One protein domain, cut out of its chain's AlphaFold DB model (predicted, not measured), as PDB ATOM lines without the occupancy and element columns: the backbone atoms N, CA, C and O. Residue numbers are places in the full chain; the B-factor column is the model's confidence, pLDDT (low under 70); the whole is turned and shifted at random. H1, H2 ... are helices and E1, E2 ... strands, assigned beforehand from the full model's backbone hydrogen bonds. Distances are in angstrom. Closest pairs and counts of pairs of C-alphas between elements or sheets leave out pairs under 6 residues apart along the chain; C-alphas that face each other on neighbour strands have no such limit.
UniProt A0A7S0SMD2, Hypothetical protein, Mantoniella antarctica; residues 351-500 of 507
ATOM      1  N   ILE A 351     137.854 143.931 142.223       85.81
ATOM      2  CA  ILE A 351     138.609 145.139 141.877       85.81
ATOM      3  C   ILE A 351     138.461 145.458 140.387       85.81
ATOM      4  O   ILE A 351     138.153 146.596 140.044       85.81
ATOM      5  N   THR A 352     138.601 144.481 139.496       88.81
ATOM      6  CA  THR A 352     138.477 144.688 138.048       88.81
ATOM      7  C   THR A 352     137.056 145.079 137.645       88.81
ATOM      8  O   THR A 352     136.882 146.063 136.923       88.81
ATOM      9  N   ILE A 353     136.034 144.379 138.152       90.38
ATOM     10  CA  ILE A 353     134.623 144.699 137.872       90.38
ATOM     11  C   ILE A 353     134.292 146.119 138.341       90.38
ATOM     12  O   ILE A 353     133.752 146.923 137.576       90.38
ATOM     13  N   ARG A 354     134.675 146.460 139.578       91.06
ATOM     14  CA  ARG A 354     134.466 147.802 140.128       91.06
ATOM     15  C   ARG A 354     135.228 148.861 139.332       91.06
ATOM     16  O   ARG A 354     134.668 149.915 139.050       91.06
ATOM     17  N   GLY A 355     136.466 148.580 138.931       90.31
ATOM     18  CA  GLY A 355     137.281 149.487 138.122       90.31
ATOM     19  C   GLY A 355     136.622 149.811 136.783       90.31
ATOM     20  O   GLY A 355     136.483 150.979 136.427       90.31
ATOM     21  N   ALA A 356     136.123 148.793 136.078       92.00
ATOM     22  CA  ALA A 356     135.388 148.977 134.830       92.00
ATOM     23  C   ALA A 356     134.082 149.771 135.024       92.00
ATOM     24  O   ALA A 356     133.747 150.614 134.189       92.00
ATOM     25  N   ALA A 357     133.359 149.544 136.128       92.19
ATOM     26  CA  ALA A 357     132.161 150.311 136.468       92.19
ATOM     27  C   ALA A 357     132.476 151.797 136.717       92.19
ATOM     28  O   ALA A 357     131.802 152.662 136.155       92.19
ATOM     29  N   ILE A 358     133.542 152.098 137.464       92.50
ATOM     30  CA  ILE A 358     134.014 153.471 137.695       92.50
ATOM     31  C   ILE A 358     134.419 154.132 136.369       92.50
ATOM     32  O   ILE A 358     134.014 155.256 136.097       92.50
ATOM     33  N   VAL A 359     135.143 153.431 135.489       93.31
ATOM     34  CA  VAL A 359     135.495 153.942 134.149       93.31
ATOM     35  C   VAL A 359     134.245 154.274 133.325       93.31
ATOM     36  O   VAL A 359     134.198 155.303 132.638       93.31
ATOM     37  N   LYS A 360     133.200 153.435 133.382       92.88
ATOM     38  CA  LYS A 360     131.914 153.739 132.733       92.88
ATOM     39  C   LYS A 360     131.294 155.012 133.321       92.88
ATOM     40  O   LYS A 360     130.854 155.845 132.532       92.88
ATOM     41  N   ALA A 361     131.298 155.178 134.644       92.00
ATOM     42  CA  ALA A 361     130.745 156.350 135.326       92.00
ATOM     43  C   ALA A 361     131.511 157.642 134.975       92.00
ATOM     44  O   ALA A 361     130.922 158.550 134.384       92.00
ATOM     45  N   LEU A 362     132.840 157.645 135.152       92.94
ATOM     46  CA  LEU A 362     133.754 158.751 134.815       92.94
ATOM     47  C   LEU A 362     133.556 159.296 133.400       92.94
ATOM     48  O   LEU A 362     133.644 160.499 133.157       92.94
ATOM     49  N   THR A 363     133.336 158.390 132.445       92.31
ATOM     50  CA  THR A 363     133.198 158.738 131.025       92.31
ATOM     51  C   THR A 363     131.761 159.090 130.636       92.31
ATOM     52  O   THR A 363     131.534 159.532 129.511       92.31
ATOM     53  N   ALA A 364     130.775 158.855 131.516       90.88
ATOM     54  CA  ALA A 364     129.357 159.164 131.287       90.88
ATOM     55  C   ALA A 364     129.021 160.563 131.748       90.88
ATOM     56  O   ALA A 364     128.359 161.309 131.033       90.88
ATOM     57  N   ALA A 365     129.474 160.873 132.953       80.75
ATOM     58  CA  ALA A 365     129.151 162.087 133.651       80.75
ATOM     59  C   ALA A 365     130.414 162.612 134.324       80.75
ATOM     60  O   ALA A 365     131.269 161.862 134.789       80.75
ATOM     61  N   THR A 366     130.537 163.931 134.376       80.06
ATOM     62  CA  THR A 366     131.632 164.596 135.078       80.06
ATOM     63  C   THR A 366     131.259 164.819 136.536       80.06
ATOM     64  O   THR A 366     131.192 165.958 136.996       80.06
ATOM     65  N   ARG A 367     130.928 163.733 137.245       89.31
ATOM     66  CA  ARG A 367     130.649 163.796 138.682       89.31
ATOM     67  C   ARG A 367     131.956 163.718 139.453       89.31
ATOM     68  O   ARG A 367     132.854 162.953 139.107       89.31
ATOM     69  N   VAL A 368     132.051 164.509 140.514       89.50
ATOM     70  CA  VAL A 368     133.238 164.553 141.376       89.50
ATOM     71  C   VAL A 368     133.382 163.240 142.144       89.50
ATOM     72  O   VAL A 368     134.489 162.723 142.282       89.50
ATOM     73  N   GLU A 369     132.260 162.660 142.573       92.00
ATOM     74  CA  GLU A 369     132.217 161.372 143.274       92.00
ATOM     75  C   GLU A 369     132.884 160.240 142.476       92.00
ATOM     76  O   GLU A 369     133.638 159.457 143.048       92.00
ATOM     77  N   ASP A 370     132.696 160.198 141.152       93.06
ATOM     78  CA  ASP A 370     133.285 159.156 140.299       93.06
ATOM     79  C   ASP A 370     134.822 159.249 140.280       93.06
ATOM     80  O   ASP A 370     135.523 158.235 140.235       93.06
ATOM     81  N   VAL A 371     135.368 160.469 140.357       93.25
ATOM     82  CA  VAL A 371     136.813 160.699 140.488       93.25
ATOM     83  C   VAL A 371     137.297 160.310 141.880       93.25
ATOM     84  O   VAL A 371     138.339 159.669 141.998       93.25
ATOM     85  N   VAL A 372     136.551 160.629 142.939       92.38
ATOM     86  CA  VAL A 372     136.877 160.173 144.302       92.38
ATOM     87  C   VAL A 372     136.961 158.646 144.345       92.38
ATOM     88  O   VAL A 372     137.952 158.097 144.836       92.38
ATOM     89  N   ASP A 373     135.972 157.962 143.771       92.88
ATOM     90  CA  ASP A 373     135.934 156.505 143.681       92.88
ATOM     91  C   ASP A 373     137.106 155.948 142.873       92.88
ATOM     92  O   ASP A 373     137.727 154.967 143.289       92.88
ATOM     93  N   ALA A 374     137.468 156.589 141.760       94.06
ATOM     94  CA  ALA A 374     138.623 156.208 140.954       94.06
ATOM     95  C   ALA A 374     139.940 156.305 141.729       94.06
ATOM     96  O   ALA A 374     140.765 155.393 141.674       94.06
ATOM     97  N   PHE A 375     140.136 157.382 142.490       93.00
ATOM     98  CA  PHE A 375     141.329 157.573 143.314       93.00
ATOM     99  C   PHE A 375     141.388 156.571 144.468       93.00
ATOM    100  O   PHE A 375     142.442 155.986 144.724       93.00
ATOM    101  N   ALA A 376     140.259 156.332 145.138       91.25
ATOM    102  CA  ALA A 376     140.158 155.318 146.180       91.25
ATOM    103  C   ALA A 376     140.436 153.916 145.621       91.25
ATOM    104  O   ALA A 376     141.109 153.112 146.264       91.25
ATOM    105  N   TRP A 377     139.949 153.630 144.415       92.94
ATOM    106  CA  TRP A 377     140.196 152.376 143.718       92.94
ATOM    107  C   TRP A 377     141.672 152.209 143.336       92.94
ATOM    108  O   TRP A 377     142.263 151.180 143.653       92.94
ATOM    109  N   LEU A 378     142.297 153.235 142.746       91.00
ATOM    110  CA  LEU A 378     143.722 153.225 142.391       91.00
ATOM    111  C   LEU A 378     144.616 153.055 143.626       91.00
ATOM    112  O   LEU A 378     145.638 152.382 143.553       91.00
ATOM    113  N   GLY A 379     144.220 153.622 144.770       89.19
ATOM    114  CA  GLY A 379     144.935 153.464 146.037       89.19
ATOM    115  C   GLY A 379     144.784 152.087 146.696       89.19
ATOM    116  O   GLY A 379     145.603 151.739 147.541       89.19
ATOM    117  N   LYS A 380     143.759 151.307 146.325       87.19
ATOM    118  CA  LYS A 380     143.483 149.953 146.846       87.19
ATOM    119  C   LYS A 380     143.987 148.831 145.938       87.19
ATOM    120  O   LYS A 380     143.758 147.663 146.247       87.19
ATOM    121  N   MET A 381     144.611 149.166 144.810       81.81
ATOM    122  CA  MET A 381     145.132 148.172 143.875       81.81
ATOM    123  C   MET A 381     146.113 147.217 144.590       81.81
ATOM    124  O   MET A 381     146.977 147.704 145.320       81.81
ATOM    125  N   PRO A 382     145.970 145.883 144.432       67.69
ATOM    126  CA  PRO A 382     146.762 144.895 145.159       67.69
ATOM    127  C   PRO A 382     148.264 145.040 144.920       67.69
ATOM    128  O   PRO A 382     148.704 145.430 143.838       67.69
ATOM    129  N   GLN A 383     149.032 144.639 145.934       54.19
ATOM    130  CA  GLN A 383     150.483 144.829 146.044       54.19
ATOM    131  C   GLN A 383     151.312 144.139 144.945       54.19
ATOM    132  O   GLN A 383     152.494 144.455 144.801       54.19
ATOM    133  N   ASP A 384     150.709 143.235 144.165       51.47
ATOM    134  CA  ASP A 384     151.354 142.527 143.050       51.47
ATOM    135  C   ASP A 384     151.802 143.490 141.936       51.47
ATOM    136  O   ASP A 384     152.805 143.261 141.258       51.47
ATOM    137  N   LEU A 385     151.105 144.620 141.786       55.31
ATOM    138  CA  LEU A 385     151.658 145.824 141.179       55.31
ATOM    139  C   LEU A 385     152.280 146.612 142.327       55.31
ATOM    140  O   LEU A 385     151.551 147.298 143.035       55.31
ATOM    141  N   SER A 386     153.595 146.463 142.549       54.53
ATOM    142  CA  SER A 386     154.334 147.027 143.695       54.53
ATOM    143  C   SER A 386     153.681 148.309 144.228       54.53
ATOM    144  O   SER A 386     153.556 149.260 143.457       54.53
ATOM    145  N   ASN A 387     153.269 148.359 145.500       58.75
ATOM    146  CA  ASN A 387     152.513 149.481 146.100       58.75
ATOM    147  C   ASN A 387     153.026 150.887 145.715       58.75
ATOM    148  O   ASN A 387     152.244 151.833 145.591       58.75
ATOM    149  N   ALA A 388     154.335 151.018 145.477       65.38
ATOM    150  CA  ALA A 388     154.981 152.229 144.978       65.38
ATOM    151  C   ALA A 388     154.406 152.742 143.639       65.38
ATOM    152  O   ALA A 388     154.270 153.950 143.452       65.38
ATOM    153  N   GLN A 389     154.028 151.855 142.716       76.12
ATOM    154  CA  GLN A 389     153.439 152.220 141.426       76.12
ATOM    155  C   GLN A 389     152.018 152.766 141.583       76.12
ATOM    156  O   GLN A 389     151.717 153.807 141.006       76.12
ATOM    157  N   GLY A 390     151.159 152.128 142.387       79.94
ATOM    158  CA  GLY A 390     149.784 152.599 142.609       79.94
ATOM    159  C   GLY A 390     149.743 153.988 143.253       79.94
ATOM    160  O   GLY A 390     149.095 154.903 142.742       79.94
ATOM    161  N   GLN A 391     150.519 154.185 144.324       85.56
ATOM    162  CA  GLN A 391     150.649 155.494 144.972       85.56
ATOM    163  C   GLN A 391     151.304 156.531 144.054       85.56
ATOM    164  O   GLN A 391     150.857 157.678 144.020       85.56
ATOM    165  N   GLY A 392     152.314 156.125 143.278       88.44
ATOM    166  CA  GLY A 392     152.952 156.972 142.276       88.44
ATOM    167  C   GLY A 392     151.955 157.470 141.233       88.44
ATOM    168  O   GLY A 392     151.886 158.668 140.986       88.44
ATOM    169  N   VAL A 393     151.117 156.583 140.692       89.75
ATOM    170  CA  VAL A 393     150.066 156.936 139.725       89.75
ATOM    171  C   VAL A 393     149.054 157.911 140.327       89.75
ATOM    172  O   VAL A 393     148.721 158.913 139.695       89.75
ATOM    173  N   VAL A 394     148.589 157.662 141.555       91.62
ATOM    174  CA  VAL A 394     147.655 158.563 142.249       91.62
ATOM    175  C   VAL A 394     148.280 159.939 142.474       91.62
ATOM    176  O   VAL A 394     147.655 160.952 142.158       91.62
ATOM    177  N   HIS A 395     149.508 159.992 142.994       91.50
ATOM    178  CA  HIS A 395     150.231 161.243 143.219       91.50
ATOM    179  C   HIS A 395     150.380 162.028 141.918       91.50
ATOM    180  O   HIS A 395     150.071 163.217 141.850       91.50
ATOM    181  N   ALA A 396     150.798 161.339 140.865       91.38
ATOM    182  CA  ALA A 396     151.031 161.946 139.580       91.38
ATOM    183  C   ALA A 396     149.696 162.470 138.985       91.38
ATOM    184  O   ALA A 396     149.650 163.581 138.454       91.38
ATOM    185  N   LEU A 397     148.572 161.752 139.144       93.44
ATOM    186  CA  LEU A 397     147.253 162.229 138.693       93.44
ATOM    187  C   LEU A 397     146.805 163.482 139.453       93.44
ATOM    188  O   LEU A 397     146.223 164.379 138.840       93.44
ATOM    189  N   ARG A 398     147.110 163.586 140.755       92.94
ATOM    190  CA  ARG A 398     146.877 164.824 141.519       92.94
ATOM    191  C   ARG A 398     147.694 165.978 140.956       92.94
ATOM    192  O   ARG A 398     147.127 167.030 140.682       92.94
ATOM    193  N   GLU A 399     148.989 165.770 140.733       92.06
ATOM    194  CA  GLU A 399     149.869 166.808 140.192       92.06
ATOM    195  C   GLU A 399     149.368 167.309 138.830       92.06
ATOM    196  O   GLU A 399     149.261 168.517 138.613       92.06
ATOM    197  N   ARG A 400     148.966 166.393 137.939       91.19
ATOM    198  CA  ARG A 400     148.361 166.753 136.650       91.19
ATOM    199  C   ARG A 400     147.049 167.507 136.805       91.19
ATOM    200  O   ARG A 400     146.834 168.475 136.079       91.19
ATOM    201  N   SER A 401     146.185 167.098 137.734       92.81
ATOM    202  CA  SER A 401     144.918 167.797 137.980       92.81
ATOM    203  C   SER A 401     145.160 169.277 138.294       92.81
ATOM    204  O   SER A 401     144.508 170.143 137.718       92.81
ATOM    205  N   THR A 402     146.174 169.588 139.104       91.00
ATOM    206  CA  THR A 402     146.526 170.968 139.443       91.00
ATOM    207  C   THR A 402     147.247 171.677 138.297       91.00
ATOM    208  O   THR A 402     146.859 172.782 137.930       91.00
ATOM    209  N   ARG A 403     148.280 171.058 137.708       90.62
ATOM    210  CA  ARG A 403     149.153 171.718 136.719       90.62
ATOM    211  C   ARG A 403     148.492 171.917 135.358       90.62
ATOM    212  O   ARG A 403     148.682 172.962 134.750       90.62
ATOM    213  N   VAL A 404     147.752 170.918 134.881       89.56
ATOM    214  CA  VAL A 404     147.164 170.906 133.530       89.56
ATOM    215  C   VAL A 404     145.721 171.392 133.556       89.56
ATOM    216  O   VAL A 404     145.308 172.166 132.697       89.56
ATOM    217  N   HIS A 405     144.944 170.950 134.547       89.12
ATOM    218  CA  HIS A 405     143.501 171.211 134.587       89.12
ATOM    219  C   HIS A 405     143.111 172.343 135.545       89.12
ATOM    220  O   HIS A 405     141.938 172.706 135.600       89.12
ATOM    221  N   GLY A 406     144.069 172.921 136.281       89.81
ATOM    222  CA  GLY A 406     143.815 174.014 137.225       89.81
ATOM    223  C   GLY A 406     142.943 173.605 138.416       89.81
ATOM    224  O   GLY A 406     142.337 174.461 139.061       89.81
ATOM    225  N   CYS A 407     142.835 172.305 138.702       86.88
ATOM    226  CA  CYS A 407     142.007 171.804 139.786       86.88
ATOM    227  C   CYS A 407     142.607 172.191 141.142       86.88
ATOM    228  O   CYS A 407     143.777 171.916 141.425       86.88
ATOM    229  N   THR A 408     141.783 172.768 142.014       82.88
ATOM    230  CA  THR A 408     142.127 172.961 143.420       82.88
ATOM    231  C   THR A 408     141.809 171.685 144.199       82.88
ATOM    232  O   THR A 408     140.682 171.185 144.206       82.88
ATOM    233  N   THR A 409     142.828 171.132 144.849       78.62
ATOM    234  CA  THR A 409     142.709 169.990 145.762       78.62
ATOM    235  C   THR A 409     143.149 170.424 147.151       78.62
ATOM    236  O   THR A 409     144.330 170.739 147.323       78.62
ATOM    237  N   PRO A 410     142.267 170.392 148.163       78.38
ATOM    238  CA  PRO A 410     142.710 170.320 149.547       78.38
ATOM    239  C   PRO A 410     143.700 169.157 149.702       78.38
ATOM    240  O   PRO A 410     143.494 168.077 149.136       78.38
ATOM    241  N   GLN A 411     144.790 169.384 150.430       77.44
ATOM    242  CA  GLN A 411     145.890 168.428 150.567       77.44
ATOM    243  C   GLN A 411     145.359 167.051 151.013       77.44
ATOM    244  O   GLN A 411     144.679 166.938 152.029       77.44
ATOM    245  N   GLY A 412     145.616 166.008 150.217       74.50
ATOM    246  CA  GLY A 412     145.173 164.633 150.497       74.50
ATOM    247  C   GLY A 412     143.778 164.244 149.980       74.50
ATOM    248  O   GLY A 412     143.459 163.055 149.981       74.50
ATOM    249  N   SER A 413     142.979 165.185 149.471       82.12
ATOM    250  CA  SER A 413     141.639 164.914 148.919       82.12
ATOM    251  C   SER A 413     141.638 164.714 147.392       82.12
ATOM    252  O   SER A 413     142.668 164.870 146.727       82.12
ATOM    253  N   ALA A 414     140.498 164.295 146.838       80.81
ATOM    254  CA  ALA A 414     140.296 164.219 145.391       80.81
ATOM    255  C   ALA A 414     139.993 165.614 144.799       80.81
ATOM    256  O   ALA A 414     139.490 166.480 145.517       80.81
ATOM    257  N   PRO A 415     140.274 165.848 143.504       83.88
ATOM    258  CA  PRO A 415     139.986 167.123 142.842       83.88
ATOM    259  C   PRO A 415     138.502 167.494 142.881       83.88
ATOM    260  O   PRO A 415     137.662 166.695 142.479       83.88
ATOM    261  N   ILE A 416     138.188 168.713 143.340       79.12
ATOM    262  CA  ILE A 416     136.802 169.189 143.529       79.12
ATOM    263  C   ILE A 416     136.177 169.667 142.210       79.12
ATOM    264  O   ILE A 416     134.985 169.498 141.987       79.12
ATOM    265  N   SER A 417     136.972 170.255 141.315       75.69
ATOM    266  CA  SER A 417     136.531 170.617 139.965       75.69
ATOM    267  C   SER A 417     137.104 169.606 138.992       75.69
ATOM    268  O   SER A 417     138.322 169.465 138.915       75.69
ATOM    269  N   THR A 418     136.251 168.882 138.269       83.94
ATOM    270  CA  THR A 418     136.702 167.875 137.309       83.94
ATOM    271  C   THR A 418     136.261 168.273 135.910       83.94
ATOM    272  O   THR A 418     135.097 168.573 135.650       83.94
ATOM    273  N   THR A 419     137.221 168.331 134.991       92.56
ATOM    274  CA  THR A 419     136.925 168.532 133.575       92.56
ATOM    275  C   THR A 419     136.689 167.172 132.928       92.56
ATOM    276  O   THR A 419     137.260 166.159 133.336       92.56
ATOM    277  N   ARG A 420     135.907 167.135 131.844       93.12
ATOM    278  CA  ARG A 420     135.776 165.920 131.023       93.12
ATOM    279  C   ARG A 420     137.137 165.380 130.572       93.12
ATOM    280  O   ARG A 420     137.335 164.171 130.524       93.12
ATOM    281  N   ALA A 421     138.069 166.279 130.251       94.38
ATOM    282  CA  ALA A 421     139.422 165.917 129.858       94.38
ATOM    283  C   ALA A 421     140.141 165.161 130.982       94.38
ATOM    284  O   ALA A 421     140.687 164.092 130.729       94.38
ATOM    285  N   PHE A 422     140.078 165.664 132.215       94.88
ATOM    286  CA  PHE A 422     140.678 164.997 133.366       94.88
ATOM    287  C   PHE A 422     140.021 163.642 133.663       94.88
ATOM    288  O   PHE A 422     140.728 162.653 133.836       94.88
ATOM    289  N   ASN A 423     138.688 163.550 133.625       95.12
ATOM    290  CA  ASN A 423     137.986 162.274 133.815       95.12
ATOM    291  C   ASN A 423     138.406 161.225 132.784       95.12
ATOM    292  O   ASN A 423     138.603 160.060 133.129       95.12
ATOM    293  N   ASN A 424     138.589 161.640 131.528       95.56
ATOM    294  CA  ASN A 424     139.114 160.771 130.483       95.56
ATOM    295  C   ASN A 424     140.555 160.331 130.777       95.56
ATOM    296  O   ASN A 424     140.861 159.160 130.576       95.56
ATOM    297  N   GLU A 425     141.432 161.215 131.266       95.25
ATOM    298  CA  GLU A 425     142.797 160.831 131.664       95.25
ATOM    299  C   GLU A 425     142.787 159.788 132.786       95.25
ATOM    300  O   GLU A 425     143.464 158.766 132.676       95.25
ATOM    301  N   VAL A 426     141.981 160.005 133.829       95.56
ATOM    302  CA  VAL A 426     141.825 159.051 134.937       95.56
ATOM    303  C   VAL A 426     141.304 157.711 134.414       95.56
ATOM    304  O   VAL A 426     141.875 156.668 134.725       95.56
ATOM    305  N   ALA A 427     140.279 157.728 133.558       96.06
ATOM    306  CA  ALA A 427     139.719 156.526 132.952       96.06
ATOM    307  C   ALA A 427     140.747 155.757 132.101       96.06
ATOM    308  O   ALA A 427     140.860 154.539 132.235       96.06
ATOM    309  N   ILE A 428     141.537 156.454 131.273       95.44
ATOM    310  CA  ILE A 428     142.615 155.842 130.481       95.44
ATOM    311  C   ILE A 428     143.639 155.179 131.404       95.44
ATOM    312  O   ILE A 428     144.021 154.032 131.180       95.44
ATOM    313  N   VAL A 429     144.074 155.877 132.457       94.19
ATOM    314  CA  VAL A 429     145.051 155.345 133.415       94.19
ATOM    315  C   VAL A 429     144.513 154.101 134.117       94.19
ATOM    316  O   VAL A 429     145.217 153.097 134.172       94.19
ATOM    317  N   MET A 430     143.261 154.112 134.583       94.50
ATOM    318  CA  MET A 430     142.634 152.935 135.195       94.50
ATOM    319  C   MET A 430     142.611 151.735 134.244       94.50
ATOM    320  O   MET A 430     142.958 150.623 134.642       94.50
ATOM    321  N   MET A 431     142.252 151.955 132.979       94.44
ATOM    322  CA  MET A 431     142.201 150.895 131.971       94.44
ATOM    323  C   MET A 431     143.581 150.312 131.674       94.44
ATOM    324  O   MET A 431     143.727 149.092 131.600       94.44
ATOM    325  N   ARG A 432     144.622 151.150 131.634       92.44
ATOM    326  CA  ARG A 432     146.014 150.687 131.539       92.44
ATOM    327  C   ARG A 432     146.442 149.874 132.755       92.44
ATOM    328  O   ARG A 432     147.104 148.852 132.587       92.44
ATOM    329  N   THR A 433     146.050 150.280 133.964       90.88
ATOM    330  CA  THR A 433     146.316 149.503 135.186       90.88
ATOM    331  C   THR A 433     145.642 148.131 135.121       90.88
ATOM    332  O   THR A 433     146.227 147.134 135.535       90.88
ATOM    333  N   LEU A 434     144.456 148.053 134.513       90.88
ATOM    334  CA  LEU A 434     143.769 146.791 134.227       90.88
ATOM    335  C   LEU A 434     144.344 146.019 133.031       90.88
ATOM    336  O   LEU A 434     143.896 144.900 132.781       90.88
ATOM    337  N   ARG A 435     145.330 146.566 132.304       93.56
ATOM    338  CA  ARG A 435     145.858 146.009 131.045       93.56
ATOM    339  C   ARG A 435     144.766 145.800 129.990       93.56
ATOM    340  O   ARG A 435     144.784 144.819 129.249       93.56
ATOM    341  N   LEU A 436     143.809 146.721 129.939       94.19
ATOM    342  CA  LEU A 436     142.700 146.726 128.991       94.19
ATOM    343  C   LEU A 436     142.839 147.890 128.006       94.19
ATOM    344  O   LEU A 436     143.300 148.976 128.357       94.19
ATOM    345  N   GLU A 437     142.400 147.669 126.773       95.19
ATOM    346  CA  GLU A 437     142.297 148.698 125.750       95.19
ATOM    347  C   GLU A 437     141.211 149.714 126.113       95.19
ATOM    348  O   GLU A 437     140.112 149.368 126.557       95.19
ATOM    349  N   PHE A 438     141.513 150.990 125.879       95.50
ATOM    350  CA  PHE A 438     140.542 152.070 125.975       95.50
ATOM    351  C   PHE A 438     140.127 152.493 124.569       95.50
ATOM    352  O   PHE A 438     140.839 153.248 123.897       95.50
ATOM    353  N   THR A 439     138.995 151.956 124.113       96.00
ATOM    354  CA  THR A 439     138.429 152.221 122.784       96.00
ATOM    355  C   THR A 439     137.699 153.552 122.772       96.00
ATOM    356  O   THR A 439     136.844 153.823 123.618       96.00
ATOM    357  N   ILE A 440     138.026 154.403 121.808       97.19
ATOM    358  CA  ILE A 440     137.589 155.793 121.796       97.19
ATOM    359  C   ILE A 440     137.114 156.236 120.422       97.19
ATOM    360  O   ILE A 440     137.501 155.672 119.404       97.19
ATOM    361  N   ARG A 441     136.305 157.294 120.408       97.75
ATOM    362  CA  ARG A 441     135.942 158.087 119.237       97.75
ATOM    363  C   ARG A 441     136.514 159.488 119.388       97.75
ATOM    364  O   ARG A 441     136.354 160.112 120.439       97.75
ATOM    365  N   LEU A 442     137.155 159.992 118.342       98.25
ATOM    366  CA  LEU A 442     137.669 161.358 118.322       98.25
ATOM    367  C   LEU A 442     136.545 162.364 118.070       98.25
ATOM    368  O   LEU A 442     135.697 162.153 117.203       98.25
ATOM    369  N   THR A 443     136.525 163.467 118.821       98.00
ATOM    370  CA  THR A 443     135.520 164.533 118.670       98.00
ATOM    371  C   THR A 443     136.093 165.924 118.947       98.00
ATOM    372  O   THR A 443     137.075 166.090 119.670       98.00
ATOM    373  N   GLY A 444     135.457 166.960 118.393       97.12
ATOM    374  CA  GLY A 444     135.778 168.359 118.693       97.12
ATOM    375  C   GLY A 444     137.141 168.853 118.189       97.12
ATOM    376  O   GLY A 444     137.588 169.918 118.617       97.12
ATOM    377  N   LEU A 445     137.820 168.121 117.302       97.50
ATOM    378  CA  LEU A 445     139.072 168.557 116.683       97.50
ATOM    379  C   LEU A 445     138.774 169.623 115.621       97.50
ATOM    380  O   LEU A 445     138.148 169.319 114.610       97.50
ATOM    381  N   ARG A 446     139.221 170.866 115.837       97.25
ATOM    382  CA  ARG A 446     139.003 171.977 114.887       97.25
ATOM    383  C   ARG A 446     140.010 171.970 113.736       97.25
ATOM    384  O   ARG A 446     139.621 172.027 112.579       97.25
ATOM    385  N   SER A 447     141.299 171.840 114.051       96.44
ATOM    386  CA  SER A 447     142.389 171.839 113.059       96.44
ATOM    387  C   SER A 447     142.523 170.527 112.281       96.44
ATOM    388  O   SER A 447     143.201 170.479 111.261       96.44
ATOM    389  N   ALA A 448     141.881 169.458 112.754       97.25
ATOM    390  CA  ALA A 448     141.889 168.141 112.127       97.25
ATOM    391  C   ALA A 448     140.468 167.562 112.093       97.25
ATOM    392  O   ALA A 448     140.228 166.445 112.544       97.25
ATOM    393  N   ALA A 449     139.510 168.344 111.581       97.88
ATOM    394  CA  ALA A 449     138.092 167.984 111.603       97.88
ATOM    395  C   ALA A 449     137.779 166.650 110.904       97.88
ATOM    396  O   ALA A 449     136.889 165.933 111.352       97.88
ATOM    397  N   HIS A 450     138.566 166.273 109.889       97.44
ATOM    398  CA  HIS A 450     138.477 164.979 109.201       97.44
ATOM    399  C   HIS A 450     138.768 163.763 110.105       97.44
ATOM    400  O   HIS A 450     138.511 162.630 109.710       97.44
ATOM    401  N   LEU A 451     139.330 163.971 111.304       98.12
ATOM    402  CA  LEU A 451     139.532 162.915 112.297       98.12
ATOM    403  C   LEU A 451     138.332 162.737 113.235       98.12
ATOM    404  O   LEU A 451     138.257 161.719 113.917       98.12
ATOM    405  N   ASN A 452     137.399 163.691 113.296       98.44
ATOM    406  CA  ASN A 452     136.218 163.559 114.147       98.44
ATOM    407  C   ASN A 452     135.325 162.409 113.664       98.44
ATOM    408  O   ASN A 452     135.163 162.191 112.468       98.44
ATOM    409  N   GLY A 453     134.744 161.669 114.606       97.62
ATOM    410  CA  GLY A 453     133.940 160.479 114.327       97.62
ATOM    411  C   GLY A 453     134.763 159.207 114.135       97.62
ATOM    412  O   GLY A 453     134.213 158.118 114.272       97.62
ATOM    413  N   ARG A 454     136.076 159.323 113.895       98.19
ATOM    414  CA  ARG A 454     136.961 158.166 113.744       98.19
ATOM    415  C   ARG A 454     137.204 157.482 115.082       98.19
ATOM    416  O   ARG A 454     137.343 158.143 116.115       98.19
ATOM    417  N   GLU A 455     137.284 156.160 115.035       97.81
ATOM    418  CA  GLU A 455     137.479 155.313 116.204       97.81
ATOM    419  C   GLU A 455     138.909 154.773 116.271       97.81
ATOM    420  O   GLU A 455     139.627 154.703 115.267       97.81
ATOM    421  N   GLY A 456     139.348 154.445 117.481       96.75
ATOM    422  CA  GLY A 456     140.687 153.941 117.736       96.75
ATOM    423  C   GLY A 456     140.879 153.482 119.172       96.75
ATOM    424  O   GLY A 456     139.946 153.459 119.972       96.75
ATOM    425  N   VAL A 457     142.117 153.137 119.503       96.56
ATOM    426  CA  VAL A 457     142.527 152.695 120.837       96.56
ATOM    427  C   VAL A 457     143.644 153.596 121.339       96.56
ATOM    428  O   VAL A 457     144.622 153.835 120.624       96.56
ATOM    429  N   VAL A 458     143.515 154.083 122.573       96.12
ATOM    430  CA  VAL A 458     144.595 154.824 123.237       96.12
ATOM    431  C   VAL A 458     145.753 153.868 123.519       96.12
ATOM    432  O   VAL A 458     145.562 152.851 124.180       96.12
ATOM    433  N   ARG A 459     146.941 154.191 123.001       93.94
ATOM    434  CA  ARG A 459     148.157 153.389 123.154       93.94
ATOM    435  C   ARG A 459     149.004 153.889 124.296       93.94
ATOM    436  O   ARG A 459     149.151 153.147 125.244       93.94
ATOM    437  N   ASP A 460     149.481 155.132 124.241       91.12
ATOM    438  CA  ASP A 460     150.427 155.710 125.207       91.12
ATOM    439  C   ASP A 460     150.285 157.227 125.319       91.12
ATOM    440  O   ASP A 460     149.485 157.836 124.611       91.12
ATOM    441  N   LEU A 461     151.042 157.856 126.220       89.25
ATOM    442  CA  LEU A 461     151.235 159.304 126.160       89.25
ATOM    443  C   LEU A 461     152.267 159.647 125.085       89.25
ATOM    444  O   LEU A 461     153.211 158.897 124.857       89.25
ATOM    445  N   ASP A 462     152.091 160.805 124.452       88.38
ATOM    446  CA  ASP A 462     152.973 161.294 123.380       88.38
ATOM    447  C   ASP A 462     154.407 161.599 123.859       88.38
ATOM    448  O   ASP A 462     155.361 161.548 123.093       88.38
ATOM    449  N   SER A 463     154.586 161.877 125.155       83.06
ATOM    450  CA  SER A 463     155.891 162.207 125.737       83.06
ATOM    451  C   SER A 463     156.359 161.154 126.730       83.06
ATOM    452  O   SER A 463     155.576 160.645 127.532       83.06
ATOM    453  N   ALA A 464     157.678 160.941 126.751       75.88
ATOM    454  CA  ALA A 464     158.359 160.210 127.815       75.88
ATOM    455  C   ALA A 464     158.177 160.881 129.190       75.88
ATOM    456  O   ALA A 464     158.217 160.195 130.209       75.88
ATOM    457  N   ASN A 465     157.953 162.204 129.233       79.12
ATOM    458  CA  ASN A 465     157.569 162.878 130.467       79.12
ATOM    459  C   ASN A 465     156.046 162.926 130.601       79.12
ATOM    460  O   ASN A 465     155.364 163.771 130.012       79.12
ATOM    461  N   TRP A 466     155.532 162.022 131.428       80.50
ATOM    462  CA  TRP A 466     154.113 161.892 131.727       80.50
ATOM    463  C   TRP A 466     153.488 163.171 132.308       80.50
ATOM    464  O   TRP A 466     152.294 163.393 132.130       80.50
ATOM    465  N   LEU A 467     154.269 164.035 132.966       81.94
ATOM    466  CA  LEU A 467     153.768 165.281 133.557       81.94
ATOM    467  C   LEU A 467     153.592 166.417 132.540       81.94
ATOM    468  O   LEU A 467     152.742 167.278 132.748       81.94
ATOM    469  N   ASP A 468     154.344 166.403 131.437       79.44
ATOM    470  CA  ASP A 468     154.400 167.542 130.510       79.44
ATOM    471  C   ASP A 468     153.481 167.375 129.290       79.44
ATOM    472  O   ASP A 468     153.150 168.355 128.622       79.44
ATOM    473  N   SER A 469     153.061 166.146 128.965       87.00
ATOM    474  CA  SER A 469     152.181 165.915 127.814       87.00
ATOM    475  C   SER A 469     150.707 165.983 128.188       87.00
ATOM    476  O   SER A 469     150.228 165.243 129.043       87.00
ATOM    477  N   GLU A 470     149.943 166.805 127.477       90.50
ATOM    478  CA  GLU A 470     148.472 166.770 127.476       90.50
ATOM    479  C   GLU A 470     147.903 165.819 126.415       90.50
ATOM    480  O   GLU A 470     146.683 165.694 126.268       90.50
ATOM    481  N   ARG A 471     148.780 165.209 125.609       94.88
ATOM    482  CA  ARG A 471     148.399 164.443 124.430       94.88
ATOM    483  C   ARG A 471     148.664 162.953 124.587       94.88
ATOM    484  O   ARG A 471     149.679 162.520 125.138       94.88
ATOM    485  N   TRP A 472     147.731 162.201 124.031       96.00
ATOM    486  CA  TRP A 472     147.669 160.756 124.016       96.00
ATOM    487  C   TRP A 472     147.827 160.263 122.584       96.00
ATOM    488  O   TRP A 472     147.155 160.756 121.674       96.00
ATOM    489  N   ASN A 473     148.692 159.274 122.412       96.25
ATOM    490  CA  ASN A 473     148.833 158.510 121.190       96.25
ATOM    491  C   ASN A 473     147.636 157.576 121.049       96.25
ATOM    492  O   ASN A 473     147.392 156.709 121.888       96.25
ATOM    493  N   VAL A 474     146.892 157.750 119.968       97.00
ATOM    494  CA  VAL A 474     145.743 156.935 119.594       97.00
ATOM    495  C   VAL A 474     146.075 156.229 118.293       97.00
ATOM    496  O   VAL A 474     146.397 156.881 117.301       97.00
ATOM    497  N   ARG A 475     145.947 154.903 118.285       96.50
ATOM    498  CA  ARG A 475     145.978 154.104 117.059       96.50
ATOM    499  C   ARG A 475     144.557 153.970 116.531       96.50
ATOM    500  O   ARG A 475     143.733 153.320 117.171       96.50
ATOM    501  N   LEU A 476     144.269 154.609 115.405       97.44
ATOM    502  CA  LEU A 476     142.973 154.536 114.734       97.44
ATOM    503  C   LEU A 476     142.766 153.161 114.081       97.44
ATOM    504  O   LEU A 476     143.719 152.403 113.899       97.44
ATOM    505  N   GLU A 477     141.523 152.836 113.723       95.69
ATOM    506  CA  GLU A 477     141.177 151.546 113.094       95.69
ATOM    507  C   GLU A 477     141.875 151.303 111.739       95.69
ATOM    508  O   GLU A 477     142.133 150.155 111.393       95.69
ATOM    509  N   ASP A 478     142.262 152.355 111.006       95.69
ATOM    510  CA  ASP A 478     143.073 152.254 109.774       95.69
ATOM    511  C   ASP A 478     144.576 152.028 110.047       95.69
ATOM    512  O   ASP A 478     145.392 152.075 109.130       95.69
ATOM    513  N   GLY A 479     144.961 151.843 111.314       95.62
ATOM    514  CA  GLY A 479     146.344 151.676 111.752       95.62
ATOM    515  C   GLY A 479     147.123 152.982 111.927       95.62
ATOM    516  O   GLY A 479     148.243 152.947 112.438       95.62
ATOM    517  N   LYS A 480     146.560 154.145 111.564       96.38
ATOM    518  CA  LYS A 480     147.242 155.437 111.709       96.38
ATOM    519  C   LYS A 480     147.347 155.836 113.180       96.38
ATOM    520  O   LYS A 480     146.352 155.856 113.903       96.38
ATOM    521  N   ASN A 481     148.542 156.248 113.600       96.50
ATOM    522  CA  ASN A 481     148.757 156.843 114.916       96.50
ATOM    523  C   ASN A 481     148.535 158.360 114.864       96.50
ATOM    524  O   ASN A 481     149.034 159.043 113.968       96.50
ATOM    525  N   VAL A 482     147.785 158.892 115.827       97.00
ATOM    526  CA  VAL A 482     147.535 160.328 115.995       97.00
ATOM    527  C   VAL A 482     147.709 160.731 117.455       97.00
ATOM    528  O   VAL A 482     147.388 159.963 118.354       97.00
ATOM    529  N   SER A 483     148.187 161.951 117.690       97.00
ATOM    530  CA  SER A 483     148.375 162.515 119.030       97.00
ATOM    531  C   SER A 483     147.278 163.546 119.320       97.00
ATOM    532  O   SER A 483     147.158 164.557 118.618       97.00
ATOM    533  N   VAL A 484     146.440 163.285 120.328       97.31
ATOM    534  CA  VAL A 484     145.242 164.088 120.649       97.31
ATOM    535  C   VAL A 484     145.124 164.382 122.142       97.31
ATOM    536  O   VAL A 484     145.544 163.589 122.977       97.31
ATOM    537  N   LYS A 485     144.519 165.517 122.507       96.38
ATOM    538  CA  LYS A 485     144.234 165.826 123.919       96.38
ATOM    539  C   LYS A 485     143.080 164.979 124.454       96.38
ATOM    540  O   LYS A 485     142.137 164.696 123.717       96.38
ATOM    541  N   ALA A 486     143.083 164.692 125.756       95.75
ATOM    542  CA  ALA A 486     142.014 163.935 126.417       95.75
ATOM    543  C   ALA A 486     140.614 164.566 126.269       95.75
ATOM    544  O   ALA A 486     139.610 163.856 126.263       95.75
ATOM    545  N   ALA A 487     140.532 165.888 126.080       96.06
ATOM    546  CA  ALA A 487     139.282 166.603 125.804       96.06
ATOM    547  C   ALA A 487     138.592 166.164 124.495       96.06
ATOM    548  O   ALA A 487     137.382 166.322 124.357       96.06
ATOM    549  N   HIS A 488     139.356 165.619 123.545       97.69
ATOM    550  CA  HIS A 488     138.876 165.187 122.230       97.69
ATOM    551  C   HIS A 488     138.558 163.693 122.164       97.69
ATOM    552  O   HIS A 488     138.260 163.171 121.093       97.69
ATOM    553  N   ILE A 489     138.627 163.002 123.298       97.38
ATOM    554  CA  ILE A 489     138.441 161.561 123.401       97.38
ATOM    555  C   ILE A 489     137.047 161.282 123.967       97.38
ATOM    556  O   ILE A 489     136.641 161.850 124.980       97.38
ATOM    557  N   VAL A 490     136.300 160.390 123.326       96.88
ATOM    558  CA  VAL A 490     135.025 159.883 123.845       96.88
ATOM    559  C   VAL A 490     135.123 158.378 123.966       96.88
ATOM    560  O   VAL A 490     135.295 157.698 122.964       96.88
ATOM    561  N   HIS A 491     135.017 157.852 125.181       95.62
ATOM    562  CA  HIS A 491     135.034 156.412 125.413       95.62
ATOM    563  C   HIS A 491     133.827 155.729 124.756       95.62
ATOM    564  O   HIS A 491     132.688 156.164 124.941       95.62
ATOM    565  N   ILE A 492     134.068 154.646 124.014       95.00
ATOM    566  CA  ILE A 492     133.019 153.854 123.368       95.00
ATOM    567  C   ILE A 492     132.716 152.627 124.224       95.00
ATOM    568  O   ILE A 492     133.546 151.736 124.389       95.00
ATOM    569  N   ARG A 493     131.486 152.544 124.732       87.00
ATOM    570  CA  ARG A 493     131.032 151.440 125.584       87.00
ATOM    571  C   ARG A 493     130.430 150.321 124.749       87.00
ATOM    572  O   ARG A 493     129.215 150.191 124.686       87.00
ATOM    573  N   ARG A 494     131.273 149.509 124.117       84.06
ATOM    574  CA  ARG A 494     130.789 148.328 123.381       84.06
ATOM    575  C   ARG A 494     130.457 147.138 124.292       84.06
ATOM    576  O   ARG A 494     129.935 146.152 123.810       84.06
ATOM    577  N   GLY A 495     130.765 147.210 125.592       76.88
ATOM    578  CA  GLY A 495     130.670 146.061 126.507       76.88
ATOM    579  C   GLY A 495     131.848 145.090 126.359       76.88
ATOM    580  O   GLY A 495     132.275 144.499 127.345       76.88
ATOM    581  N   ASP A 496     132.451 145.040 125.175       79.62
ATOM    582  CA  ASP A 496     133.619 144.217 124.877       79.62
ATOM    583  C   ASP A 496     134.908 144.918 125.306       79.62
ATOM    584  O   ASP A 496     135.548 145.646 124.541       79.62
ATOM    585  N   TYR A 497     135.288 144.710 126.561       89.38
ATOM    586  CA  TYR A 497     136.631 145.042 127.018       89.38
ATOM    587  C   TYR A 497     137.621 144.081 126.371       89.38
ATOM    588  O   TYR A 497     137.424 142.873 126.439       89.38
ATOM    589  N   ARG A 498     138.675 144.616 125.753       92.25
ATOM    590  CA  ARG A 498     139.770 143.834 125.164       92.25
ATOM    591  C   ARG A 498     141.042 144.084 125.946       92.25
ATOM    592  O   ARG A 498     141.238 145.198 126.427       92.25
ATOM    593  N   ARG A 499     141.915 143.087 126.081       92.69
ATOM    594  CA  ARG A 499     143.234 143.310 126.685       92.69
ATOM    595  C   ARG A 499     144.137 144.111 125.756       92.69
ATOM    596  O   ARG A 499     144.021 144.030 124.533       92.69
ATOM    597  N   GLU A 500     145.067 144.847 126.348       89.69
ATOM    598  CA  GLU A 500     146.092 145.583 125.617       89.69
ATOM    599  C   GLU A 500     146.961 144.612 124.804       89.69
ATOM    600  O   GLU A 500     147.823 143.916 125.340       89.69
TER     601      GLU A 500
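AT A GLANCE: This is residues 351 to 500 of the 507 residues of the protein "Hypothetical protein" of Mantoniella antarctica (UniProt A0A7S0SMD2). Four helices in an up-and-down bundle, each running against the one before it in the chain, make one side of the domain, and a strongly twisted five-stranded sheet, curled like part of a barrel, makes the other. H4 lies in the middle, with H1 and H2 packed on it and the sheet across from them. The printed part has 150 residues, with four named helices followed by five named strands; the sheet order is E4, E3, E2, E1, E5, all antiparallel. The class is mixed, and the whole is compact, with a radius of gyration of the C-alphas of 14.7 A and spans of 42 by 31 by 30 A.

HOW THE PARTS SIT: H1, residues 351 to 364, touches H2, residues 368 to 379, closest at the C-alphas of Leu 362 and Asp 370, 5.5 A apart; this helical hairpin has a shallow tilt of 28 degrees, opposite ways. H2 with its residues 375 to 379 alone touches H3, residues 387 to 403; the closest C-alphas, of Gly 379 and Gly 390, are 6.0 A apart. H4, residues 420 to 433, touches H1, with the C-alphas of Val 359 and Ala 427 closest at 5.1 A, at a shallow tilt of 20 degrees, opposite ways. H3 and H4 are close but not clearly touching, and H1 and H3 are apart. In all four helices every O i to N i+4 pair is within hydrogen-bond range. E1, residues 438 to 442, E2, residues 455 to 461, E3, residues 471 to 476, and E4, residues 481 to 485, form a meander, each strand the antiparallel neighbour of the one before. Within hydrogen-bond range are N 440 and O 456 of E1 and E2, 2.8 A, N 473 and O 460 of E3 and E2, 2.7 A, and N 474 and O 482 of E3 and E4, 2.8 A. The edge strand E5, residues 489 to 491, pairs with E1 through N 441 and O 490, 2.8 A. H4 is on the sheet at a height of 8.4 A, while H1 only grazes it with residues 359 to 364.

IN THESE COORDINATES: H1 begins at C-alpha 351, (138.609, 145.139, 141.877), and is 19.9 A long. H2 measures 16.8 A, H3 24.4 A and H4 19.9 A. E2, the longest strand by residues, runs 17.4 A. E5 ends at C-alpha 491, (135.034, 156.412, 125.413).

THE WHOLE: The C-alphas farthest apart, of Gln 411 and Asp 478, are 44.0 A apart. The printed part has no cut. The links H3 to H4 and E1 to E2 are long. Mean pLDDT of the printed part is 89.6, and residues 382 to 388 are under 70.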